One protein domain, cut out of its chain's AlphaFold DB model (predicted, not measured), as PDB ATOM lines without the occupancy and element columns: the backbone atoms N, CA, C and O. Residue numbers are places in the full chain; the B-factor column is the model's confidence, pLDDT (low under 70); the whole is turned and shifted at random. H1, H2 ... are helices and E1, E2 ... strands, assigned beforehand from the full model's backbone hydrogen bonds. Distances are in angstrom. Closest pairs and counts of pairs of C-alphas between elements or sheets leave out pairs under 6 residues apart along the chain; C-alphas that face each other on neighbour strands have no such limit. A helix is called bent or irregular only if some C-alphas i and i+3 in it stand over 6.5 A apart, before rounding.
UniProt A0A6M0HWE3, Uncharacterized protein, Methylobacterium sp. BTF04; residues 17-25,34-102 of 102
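Overview. This is residues 17 to 25 and 34 to 102 of the 102 residues of an uncharacterized protein of Methylobacterium sp. BTF04 (UniProt A0A6M0HWE3). A loose body of the hairpin E3 and E4, with H1 packed on it through residues 71 to 75 and H2 beyond H1, has the small strand pair E1 and E2 as an arm at one end. The long unnamed stretch of residues 76 to 93 loops out between H1 and H2. The printed part has 78 residues, with E1, E2, E3, E4, H1 and H2 in that order along the chain; both two-stranded sheets, E1 - E2 and E3 - E4, are antiparallel. The class is mixed, helices and strands, with 38 residues, under half, in named elements. The whole is loose, with a radius of gyration of the C-alphas of 15.8 A, and only just elongated, spanning 52 by 27 by 15 A.

Along the chain. E1, residues 17 to 20, begins at C-alpha 17 (-102.785, -188.730, -153.837) and is 9.7 A long. E2, residues 36 to 40, is 12.8 A long. E3, residues 43 to 49, measures 19.6 A from C-alpha 43 (-104.747, -174.872, -149.970). E4, residues 56 to 63, measures 20.3 A. H1, residues 69 to 75, measures 11.1 A and is irregular: C-alphas 70 and 73 are 7.4 A apart. H2, residues 94 to 100, measures 9.9 A and ends at C-alpha 100 (-87.938, -164.799, -167.005).

Arrangement. E1 and E2 are antiparallel at 149 degrees, with N 18 and O 38 2.9 A apart, within hydrogen-bond range. E2 runs on into E3 at 75 degrees. E3 and E4 form a hairpin, antiparallel at 163 degrees, with N 46 and O 60 2.8 A apart, within range. The closest C-alphas of E4 and H1, Arg 58 and Val 75, are 5.2 A apart. H1 and H2 touch at Leu 72 and Asn 96, their closest C-alphas, 7.0 A, with a shallow tilt of 15 degrees, the same way. E4 and H2 are apart. Every O i to N i+4 pair is within range in H2; in H1 it is 1 of 3, with 2 of 4 O i to N i+3 pairs.

Size, cuts and confidence. The C-alphas farthest apart, Ala 25 and His 53, are 54.1 A apart. Residues 26 to 33 are not printed, and C-alphas 25 and 34 are 10.1 A apart across the cut. The link from H1 to H2 is long, 18 residues. Mean pLDDT of the printed part is 87.8; residues 23 to 25 and residue 102 are under 70.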
ATOM      1  N   LEU A  17    -103.907-187.842-154.139       89.31
ATOM      2  CA  LEU A  17    -102.785-188.730-153.837       89.31
ATOM      3  C   LEU A  17    -101.569-188.320-154.670       89.31
ATOM      4  O   LEU A  17    -101.564-188.503-155.888       89.31
ATOM      5  N   LYS A  18    -100.515-187.813-154.020       85.81
ATOM      6  CA  LYS A  18     -99.206-187.639-154.663       85.81
ATOM      7  C   LYS A  18     -98.447-188.959-154.594       85.81
ATOM      8  O   LYS A  18     -98.197-189.480-153.509       85.81
ATOM      9  N   ARG A  19     -98.098-189.508-155.757       84.94
ATOM     10  CA  ARG A  19     -97.417-190.801-155.901       84.94
ATOM     11  C   ARG A  19     -95.972-190.591-156.328       84.94
ATOM     12  O   ARG A  19     -95.711-189.952-157.345       84.94
ATOM     13  N   ALA A  20     -95.032-191.141-155.569       78.50
ATOM     14  CA  ALA A  20     -93.643-191.209-155.997       78.50
ATOM     15  C   ALA A  20     -93.463-192.426-156.909       78.50
ATOM     16  O   ALA A  20     -93.759-193.547-156.503       78.50
ATOM     17  N   LYS A  21     -92.950-192.225-158.130       72.50
ATOM     18  CA  LYS A  21     -92.727-193.323-159.079       72.50
ATOM     19  C   LYS A  21     -91.841-194.403-158.447       72.50
ATOM     20  O   LYS A  21     -90.673-194.153-158.135       72.50
ATOM     21  N   ALA A  22     -92.384-195.610-158.295       70.94
ATOM     22  CA  ALA A  22     -91.621-196.763-157.839       70.94
ATOM     23  C   ALA A  22     -90.478-197.062-158.819       70.94
ATOM     24  O   ALA A  22     -90.657-197.042-160.042       70.94
ATOM     25  N   ARG A  23     -89.280-197.341-158.290       68.44
ATOM     26  CA  ARG A  23     -88.173-197.798-159.138       68.44
ATOM     27  C   ARG A  23     -88.385-199.269-159.500       68.44
ATOM     28  O   ARG A  23     -88.664-200.056-158.590       68.44
ATOM     29  N   PRO A  24     -88.214-199.644-160.781       68.94
ATOM     30  CA  PRO A  24     -88.336-201.033-161.201       68.94
ATOM     31  C   PRO A  24     -87.306-201.908-160.480       68.94
ATOM     32  O   PRO A  24     -86.256-201.424-160.038       68.94
ATOM     33  N   ALA A  25     -87.620-203.198-160.355       69.94
ATOM     34  CA  ALA A  25     -86.695-204.187-159.813       69.94
ATOM     35  C   ALA A  25     -85.383-204.168-160.613       69.94
ATOM     36  O   ALA A  25     -85.390-204.051-161.840       69.94
ATOM     37  N   VAL A  34     -91.285-200.309-152.968       76.44
ATOM     38  CA  VAL A  34     -92.718-200.037-152.788       76.44
ATOM     39  C   VAL A  34     -93.018-198.589-153.174       76.44
ATOM     40  O   VAL A  34     -92.252-197.677-152.847       76.44
ATOM     41  N   GLU A  35     -94.117-198.397-153.898       81.00
ATOM     42  CA  GLU A  35     -94.641-197.079-154.236       81.00
ATOM     43  C   GLU A  35     -95.133-196.375-152.968       81.00
ATOM     44  O   GLU A  35     -95.924-196.932-152.209       81.00
ATOM     45  N   ILE A  36     -94.671-195.146-152.738       83.00
ATOM     46  CA  ILE A  36     -95.161-194.314-151.638       83.00
ATOM     47  C   ILE A  36     -96.211-193.364-152.207       83.00
ATOM     48  O   ILE A  36     -95.924-192.589-153.125       83.00
ATOM     49  N   ALA A  37     -97.413-193.415-151.636       88.62
ATOM     50  CA  ALA A  37     -98.486-192.473-151.912       88.62
ATOM     51  C   ALA A  37     -98.760-191.631-150.662       88.62
ATOM     52  O   ALA A  37     -98.992-192.173-149.583       88.62
ATOM     53  N   ILE A  38     -98.730-190.308-150.815       88.88
ATOM     54  CA  ILE A  38     -98.999-189.351-149.739       88.88
ATOM     55  C   ILE A  38    -100.332-188.661-150.048       88.88
ATOM     56  O   ILE A  38    -100.452-188.039-151.112       88.88
ATOM     57  N   PRO A  39    -101.344-188.770-149.168       90.75
ATOM     58  CA  PRO A  39    -102.571-188.005-149.310       90.75
ATOM     59  C   PRO A  39    -102.304-186.530-148.989       90.75
ATOM     60  O   PRO A  39    -101.606-186.202-148.032       90.75
ATOM     61  N   VAL A  40    -102.873-185.641-149.794       90.06
ATOM     62  CA  VAL A  40    -102.757-184.189-149.648       90.06
ATOM     63  C   VAL A  40    -104.149-183.579-149.727       90.06
ATOM     64  O   VAL A  40    -104.948-183.945-150.591       90.06
ATOM     65  N   PHE A  41    -104.428-182.641-148.828       89.38
ATOM     66  CA  PHE A  41    -105.652-181.850-148.794       89.38
ATOM     67  C   PHE A  41    -105.329-180.438-148.307       89.38
ATOM     68  O   PHE A  41    -104.418-180.253-147.500       89.38
ATOM     69  N   GLY A  42    -106.094-179.457-148.775       89.69
ATOM     70  CA  GLY A  42    -105.997-178.070-148.335       89.69
ATOM     71  C   GLY A  42    -105.608-177.126-149.460       89.69
ATOM     72  O   GLY A  42    -105.762-177.443-150.640       89.69
ATOM     73  N   TYR A  43    -105.099-175.962-149.071       91.00
ATOM     74  CA  TYR A  43    -104.747-174.872-149.970       91.00
ATOM     75  C   TYR A  43    -103.336-174.379-149.693       91.00
ATOM     76  O   TYR A  43    -102.798-174.574-148.603       91.00
ATOM     77  N   LYS A  44    -102.771-173.681-150.669       89.94
ATOM     78  CA  LYS A  44    -101.540-172.919-150.508       89.94
ATOM     79  C   LYS A  44    -101.640-171.595-151.240       89.94
ATOM     80  O   LYS A  44    -102.351-171.474-152.235       89.94
ATOM     81  N   THR A  45    -100.918-170.610-150.729       93.44
ATOM     82  CA  THR A  45    -100.894-169.261-151.285       93.44
ATOM     83  C   THR A  45     -99.524-168.993-151.880       93.44
ATOM     84  O   THR A  45     -98.503-169.165-151.220       93.44
ATOM     85  N   HIS A  46     -99.514-168.526-153.119       92.75
ATOM     86  CA  HIS A  46     -98.335-168.046-153.824       92.75
ATOM     87  C   HIS A  46     -98.400-166.526-153.824       92.75
ATOM     88  O   HIS A  46     -99.438-165.965-154.172       92.75
ATOM     89  N   VAL A  47     -97.325-165.853-153.422       94.06
ATOM     90  CA  VAL A  47     -97.307-164.395-153.241       94.06
ATOM     91  C   VAL A  47     -96.039-163.821-153.852       94.06
ATOM     92  O   VAL A  47     -94.956-164.368-153.651       94.06
ATOM     93  N   SER A  48     -96.164-162.694-154.551       93.62
ATOM     94  CA  SER A  48     -95.035-161.844-154.920       93.62
ATOM     95  C   SER A  48     -95.033-160.563-154.098       93.62
ATOM     96  O   SER A  48     -96.071-159.940-153.852       93.62
ATOM     97  N   ILE A  49     -93.841-160.179-153.652       92.56
ATOM     98  CA  ILE A  49     -93.633-159.027-152.780       92.56
ATOM     99  C   ILE A  49     -92.595-158.109-153.417       92.56
ATOM    100  O   ILE A  49     -91.549-158.557-153.885       92.56
ATOM    101  N   ASP A  50     -92.880-156.812-153.409       90.19
ATOM    102  CA  ASP A  50     -91.950-155.776-153.833       90.19
ATOM    103  C   ASP A  50     -90.726-155.707-152.902       90.19
ATOM    104  O   ASP A  50     -90.861-155.622-151.678       90.19
ATOM    105  N   ARG A  51     -89.510-155.705-153.464       88.88
ATOM    106  CA  ARG A  51     -88.272-155.692-152.664       88.88
ATOM    107  C   ARG A  51     -88.077-154.386-151.886       88.88
ATOM    108  O   ARG A  51     -87.573-154.434-150.767       88.88
ATOM    109  N   LYS A  52     -88.429-153.235-152.473       89.00
ATOM    110  CA  LYS A  52     -88.130-151.897-151.929       89.00
ATOM    111  C   LYS A  52     -89.159-151.466-150.890       89.00
ATOM    112  O   LYS A  52     -88.790-150.954-149.839       89.00
ATOM    113  N   HIS A  53     -90.433-151.673-151.196       89.31
ATOM    114  CA  HIS A  53     -91.560-151.170-150.414       89.31
ATOM    115  C   HIS A  53     -92.322-152.269-149.668       89.31
ATOM    116  O   HIS A  53     -93.192-151.955-148.864       89.31
ATOM    117  N   ARG A  54     -91.985-153.548-149.892       90.75
ATOM    118  CA  ARG A  54     -92.562-154.711-149.187       90.75
ATOM    119  C   ARG A  54     -94.067-154.901-149.402       90.75
ATOM    120  O   ARG A  54     -94.702-155.641-148.654       90.75
ATOM    121  N   PHE A  55     -94.631-154.289-150.440       91.06
ATOM    122  CA  PHE A  55     -96.027-154.492-150.813       91.06
ATOM    123  C   PHE A  55     -96.237-155.850-151.470       91.06
ATOM    124  O   PHE A  55     -95.446-156.264-152.317       91.06
ATOM    125  N   VAL A  56     -97.342-156.505-151.123       92.50
ATOM    126  CA  VAL A  56     -97.851-157.634-151.900       92.50
ATOM    127  C   VAL A  56     -98.324-157.094-153.246       92.50
ATOM    128  O   VAL A  56     -99.216-156.251-153.295       92.50
ATOM    129  N   ARG A  57     -97.700-157.558-154.329       92.31
ATOM    130  CA  ARG A  57     -98.014-157.124-155.698       92.31
ATOM    131  C   ARG A  57     -99.093-158.002-156.310       92.31
ATOM    132  O   ARG A  57    -100.067-157.508-156.869       92.31
ATOM    133  N   ARG A  58     -98.919-159.318-156.188       93.75
ATOM    134  CA  ARG A  58     -99.877-160.326-156.643       93.75
ATOM    135  C   ARG A  58     -99.872-161.508-155.696       93.75
ATOM    136  O   ARG A  58     -98.865-161.819-155.059       93.75
ATOM    137  N   PHE A  59    -100.996-162.202-155.659       94.44
ATOM    138  CA  PHE A  59    -101.091-163.502-155.028       94.44
ATOM    139  C   PHE A  59    -102.059-164.392-155.801       94.44
ATOM    140  O   PHE A  59    -102.933-163.906-156.518       94.44
ATOM    141  N   THR A  60    -101.903-165.698-155.641       92.50
ATOM    142  CA  THR A  60    -102.890-166.686-156.065       92.50
ATOM    143  C   THR A  60    -102.986-167.784-155.018       92.50
ATOM    144  O   THR A  60    -102.002-168.096-154.346       92.50
ATOM    145  N   VAL A  61    -104.173-168.353-154.859       91.69
ATOM    146  CA  VAL A  61    -104.420-169.484-153.965       91.69
ATOM    147  C   VAL A  61    -104.679-170.702-154.833       91.69
ATOM    148  O   VAL A  61    -105.453-170.633-155.778       91.69
ATOM    149  N   THR A  62    -104.029-171.815-154.532       89.94
ATOM    150  CA  THR A  62    -104.183-173.063-155.282       89.94
ATOM    151  C   THR A  62    -104.468-174.216-154.330       89.94
ATOM    152  O   THR A  62    -104.367-174.070-153.105       89.94
ATOM    153  N   SER A  63    -104.867-175.368-154.870       89.62
ATOM    154  CA  SER A  63    -104.953-176.581-154.063       89.62
ATOM    155  C   SER A  63    -103.560-176.923-153.532       89.62
ATOM    156  O   SER A  63    -102.559-176.791-154.235       89.62
ATOM    157  N   ALA A  64    -103.469-177.456-152.315       89.06
ATOM    158  CA  ALA A  64    -102.209-177.972-151.774       89.06
ATOM    159  C   ALA A  64    -101.595-179.072-152.670       89.06
ATOM    160  O   ALA A  64    -100.387-179.332-152.627       89.06
ATOM    161  N   ALA A  65    -102.420-179.710-153.506       87.69
ATOM    162  CA  ALA A  65    -101.990-180.703-154.476       87.69
ATOM    163  C   ALA A  65    -101.239-180.113-155.681       87.69
ATOM    164  O   ALA A  65    -100.437-180.835-156.277       87.69
ATOM    165  N   ASP A  66    -101.447-178.837-156.010       88.19
ATOM    166  CA  ASP A  66    -100.876-178.220-157.207       88.19
ATOM    167  C   ASP A  66     -99.344-178.140-157.117       88.19
ATOM    168  O   ASP A  66     -98.749-178.355-156.055       88.19
ATOM    169  N   ASP A  67     -98.669-177.901-158.237       87.69
ATOM    170  CA  ASP A  67     -97.214-177.724-158.270       87.69
ATOM    171  C   ASP A  67     -96.855-176.247-158.078       87.69
ATOM    172  O   ASP A  67     -97.427-175.382-158.741       87.69
ATOM    173  N   ASP A  68     -95.911-175.965-157.178       88.44
ATOM    174  CA  ASP A  68     -95.449-174.602-156.899       88.44
ATOM    175  C   ASP A  68     -94.777-173.990-158.125       88.44
ATOM    176  O   ASP A  68     -95.069-172.850-158.490       88.44
ATOM    177  N   GLY A  69     -93.952-174.778-158.823       90.25
ATOM    178  CA  GLY A  69     -93.201-174.313-159.986       90.25
ATOM    179  C   GLY A  69     -94.095-173.789-161.109       90.25
ATOM    180  O   GLY A  69     -93.720-172.841-161.796       90.25
ATOM    181  N   ALA A  70     -95.305-174.328-161.258       91.31
ATOM    182  CA  ALA A  70     -96.254-173.903-162.284       91.31
ATOM    183  C   ALA A  70     -96.899-172.530-162.008       91.31
ATOM    184  O   ALA A  70     -97.521-171.960-162.903       91.31
ATOM    185  N   GLN A  71     -96.767-171.984-160.793       93.25
ATOM    186  CA  GLN A  71     -97.495-170.777-160.381       93.25
ATOM    187  C   GLN A  71     -96.712-169.477-160.564       93.25
ATOM    188  O   GLN A  71     -97.275-168.409-160.323       93.25
ATOM    189  N   LEU A  72     -95.450-169.531-161.015       93.12
ATOM    190  CA  LEU A  72     -94.609-168.335-161.144       93.12
ATOM    191  C   LEU A  72     -95.277-167.257-162.009       93.12
ATOM    192  O   LEU A  72     -95.431-166.122-161.569       93.12
ATOM    193  N   ALA A  73     -95.748-167.626-163.202       90.81
ATOM    194  CA  ALA A  73     -96.391-166.696-164.133       90.81
ATOM    195  C   ALA A  73     -97.651-166.025-163.550       90.81
ATOM    196  O   ALA A  73     -97.982-164.901-163.917       90.81
ATOM    197  N   ASN A  74     -98.337-166.678-162.605       91.88
ATOM    198  CA  ASN A  74     -99.552-166.143-161.988       91.88
ATOM    199  C   ASN A  74     -99.253-165.047-160.952       91.88
ATOM    200  O   ASN A  74    -100.097-164.179-160.698       91.88
ATOM    201  N   VAL A  75     -98.051-165.070-160.365       92.56
ATOM    202  CA  VAL A  75     -97.631-164.134-159.314       92.56
ATOM    203  C   VAL A  75     -96.646-163.070-159.793       92.56
ATOM    204  O   VAL A  75     -96.414-162.113-159.060       92.56
ATOM    205  N   LEU A  76     -96.097-163.162-161.005       91.06
ATOM    206  CA  LEU A  76     -95.240-162.105-161.550       91.06
ATOM    207  C   LEU A  76     -96.044-160.851-161.920       91.06
ATOM    208  O   LEU A  76     -97.110-160.919-162.531       91.06
ATOM    209  N   ASP A  77     -95.515-159.691-161.538       88.25
ATOM    210  CA  ASP A  77     -96.065-158.375-161.860       88.25
ATOM    211  C   ASP A  77     -95.166-157.687-162.891       88.25
ATOM    212  O   ASP A  77     -94.106-157.173-162.540       88.25
ATOM    213  N   ALA A  78     -95.595-157.662-164.154       83.75
ATOM    214  CA  ALA A  78     -94.851-157.027-165.244       83.75
ATOM    215  C   ALA A  78     -94.736-155.496-165.102       83.75
ATOM    216  O   ALA A  78     -93.915-154.880-165.771       83.75
ATOM    217  N   THR A  79     -95.544-154.869-164.238       85.00
ATOM    218  CA  THR A  79     -95.426-153.431-163.938       85.00
ATOM    219  C   THR A  79     -94.364-153.141-162.875       85.00
ATOM    220  O   THR A  79     -94.083-151.981-162.566       85.00
ATOM    221  N   ASN A  80     -93.767-154.181-162.286       83.62
ATOM    222  CA  ASN A  80     -92.663-154.022-161.360       83.62
ATOM    223  C   ASN A  80     -91.390-153.637-162.127       83.62
ATOM    224  O   ASN A  80     -90.917-154.366-162.989       83.62
ATOM    225  N   THR A  81     -90.816-152.490-161.776       72.38
ATOM    226  CA  THR A  81     -89.631-151.924-162.431       72.38
ATOM    227  C   THR A  81     -88.323-152.612-162.034       72.38
ATOM    228  O   THR A  81     -87.265-152.238-162.530       72.38
ATOM    229  N   ALA A  82     -88.353-153.556-161.089       77.81
ATOM    230  CA  ALA A  82     -87.190-154.366-160.746       77.81
ATOM    231  C   ALA A  82     -87.046-155.532-161.737       77.81
ATOM    232  O   ALA A  82     -87.923-156.389-161.800       77.81
ATOM    233  N   SER A  83     -85.927-155.579-162.464       75.75
ATOM    234  CA  SER A  83     -85.658-156.627-163.463       75.75
ATOM    235  C   SER A  83     -85.278-157.983-162.855       75.75
ATOM    236  O   SER A  83     -85.462-159.011-163.498       75.75
ATOM    237  N   ASP A  84     -84.764-158.003-161.622       87.31
ATOM    238  CA  ASP A  84     -84.315-159.237-160.971       87.31
ATOM    239  C   ASP A  84     -85.438-159.895-160.162       87.31
ATOM    240  O   ASP A  84     -86.017-159.286-159.255       87.31
ATOM    241  N   VAL A  85     -85.678-161.184-160.415       90.12
ATOM    242  CA  VAL A  85     -86.623-162.012-159.654       90.12
ATOM    243  C   VAL A  85     -85.871-162.926-158.693       90.12
ATOM    244  O   VAL A  85     -84.983-163.679-159.085       90.12
ATOM    245  N   TRP A  86     -86.265-162.881-157.421       90.81
ATOM    246  CA  TRP A  86     -85.770-163.765-156.368       90.81
ATOM    247  C   TRP A  86     -86.907-164.708-155.983       90.81
ATOM    248  O   TRP A  86     -87.970-164.249-155.564       90.81
ATOM    249  N   ALA A  87     -86.701-166.011-156.140       91.88
ATOM    250  CA  ALA A  87     -87.725-167.019-155.889       91.88
ATOM    251  C   ALA A  87     -87.141-168.242-155.175       91.88
ATOM    252  O   ALA A  87     -85.935-168.493-155.230       91.88
ATOM    253  N   ASP A  88     -88.010-169.004-154.509       91.19
ATOM    254  CA  ASP A  88     -87.640-170.285-153.910       91.19
ATOM    255  C   ASP A  88     -87.204-171.312-154.974       91.19
ATOM    256  O   ASP A  88     -87.588-171.231-156.144       91.19
ATOM    257  N   THR A  89     -86.434-172.319-154.552       93.00
ATOM    258  CA  THR A  89     -85.939-173.392-155.427       93.00
ATOM    259  C   THR A  89     -87.071-174.136-156.142       93.00
ATOM    260  O   THR A  89     -86.879-174.560-157.281       93.00
ATOM    261  N   ALA A  90     -88.261-174.248-155.545       90.38
ATOM    262  CA  ALA A  90     -89.426-174.858-156.188       90.38
ATOM    263  C   ALA A  90     -89.856-174.143-157.488       90.38
ATOM    264  O   ALA A  90     -90.428-174.768-158.380       90.38
ATOM    265  N   TYR A  91     -89.531-172.854-157.645       92.38
ATOM    266  CA  TYR A  91     -89.793-172.095-158.869       92.38
ATOM    267  C   TYR A  91     -88.676-172.207-159.910       92.38
ATOM    268  O   TYR A  91     -88.840-171.724-161.032       92.38
ATOM    269  N   ARG A  92     -87.552-172.859-159.596       93.19
ATOM    270  CA  ARG A  92     -86.401-172.963-160.496       93.19
ATOM    271  C   ARG A  92     -86.560-174.119-161.486       93.19
ATOM    272  O   ARG A  92     -85.893-175.148-161.400       93.19
ATOM    273  N   SER A  93     -87.467-173.944-162.441       93.44
ATOM    274  CA  SER A  93     -87.647-174.847-163.580       93.44
ATOM    275  C   SER A  93     -87.107-174.212-164.864       93.44
ATOM    276  O   SER A  93     -87.127-172.992-165.007       93.44
ATOM    277  N   LYS A  94     -86.687-175.028-165.843       94.75
ATOM    278  CA  LYS A  94     -86.248-174.527-167.163       94.75
ATOM    279  C   LYS A  94     -87.319-173.670-167.843       94.75
ATOM    280  O   LYS A  94     -87.001-172.685-168.497       94.75
ATOM    281  N   THR A  95     -88.587-174.047-167.678       93.81
ATOM    282  CA  THR A  95     -89.733-173.294-168.201       93.81
ATOM    283  C   THR A  95     -89.816-171.907-167.575       93.81
ATOM    284  O   THR A  95     -90.013-170.930-168.289       93.81
ATOM    285  N   ASN A  96     -89.623-171.810-166.260       93.56
ATOM    286  CA  ASN A  96     -89.648-170.541-165.541       93.56
ATOM    287  C   ASN A  96     -88.430-169.674-165.860       93.56
ATOM    288  O   ASN A  96     -88.585-168.482-166.083       93.56
ATOM    289  N   GLU A  97     -87.238-170.261-165.952       93.50
ATOM    290  CA  GLU A  97     -86.032-169.540-166.379       93.50
ATOM    291  C   GLU A  97     -86.207-168.969-167.798       93.50
ATOM    292  O   GLU A  97     -85.928-167.797-168.032       93.50
ATOM    293  N   ALA A  98     -86.769-169.747-168.729       93.00
ATOM    294  CA  ALA A  98     -87.098-169.267-170.072       93.00
ATOM    295  C   ALA A  98     -88.217-168.210-170.080       93.00
ATOM    296  O   ALA A  98     -88.249-167.355-170.961       93.00
ATOM    297  N   HIS A  99     -89.148-168.270-169.124       90.50
ATOM    298  CA  HIS A  99     -90.189-167.257-168.957       90.50
ATOM    299  C   HIS A  99     -89.617-165.928-168.452       90.50
ATOM    300  O   HIS A  99     -90.057-164.884-168.918       90.50
ATOM    301  N   LEU A 100     -88.625-165.973-167.557       90.31
ATOM    302  CA  LEU A 100     -87.938-164.799-167.005       90.31
ATOM    303  C   LEU A 100     -86.928-164.163-167.973       90.31
ATOM    304  O   LEU A 100     -86.567-163.008-167.795       90.31
ATOM    305  N   ALA A 101     -86.455-164.906-168.973       87.00
ATOM    306  CA  ALA A 101     -85.506-164.415-169.975       87.00
ATOM    307  C   ALA A 101     -86.158-163.637-171.139       87.00
ATOM    308  O   ALA A 101     -85.456-163.267-172.081       87.00
ATOM    309  N   LYS A 102     -87.483-163.451-171.114       69.00
ATOM    310  CA  LYS A 102     -88.249-162.685-172.107       69.00
ATOM    311  C   LYS A 102     -88.453-161.252-171.648       69.00
ATOM    312  O   LYS A 102     -88.397-160.373-172.532       69.00
TER     313      LYS A 102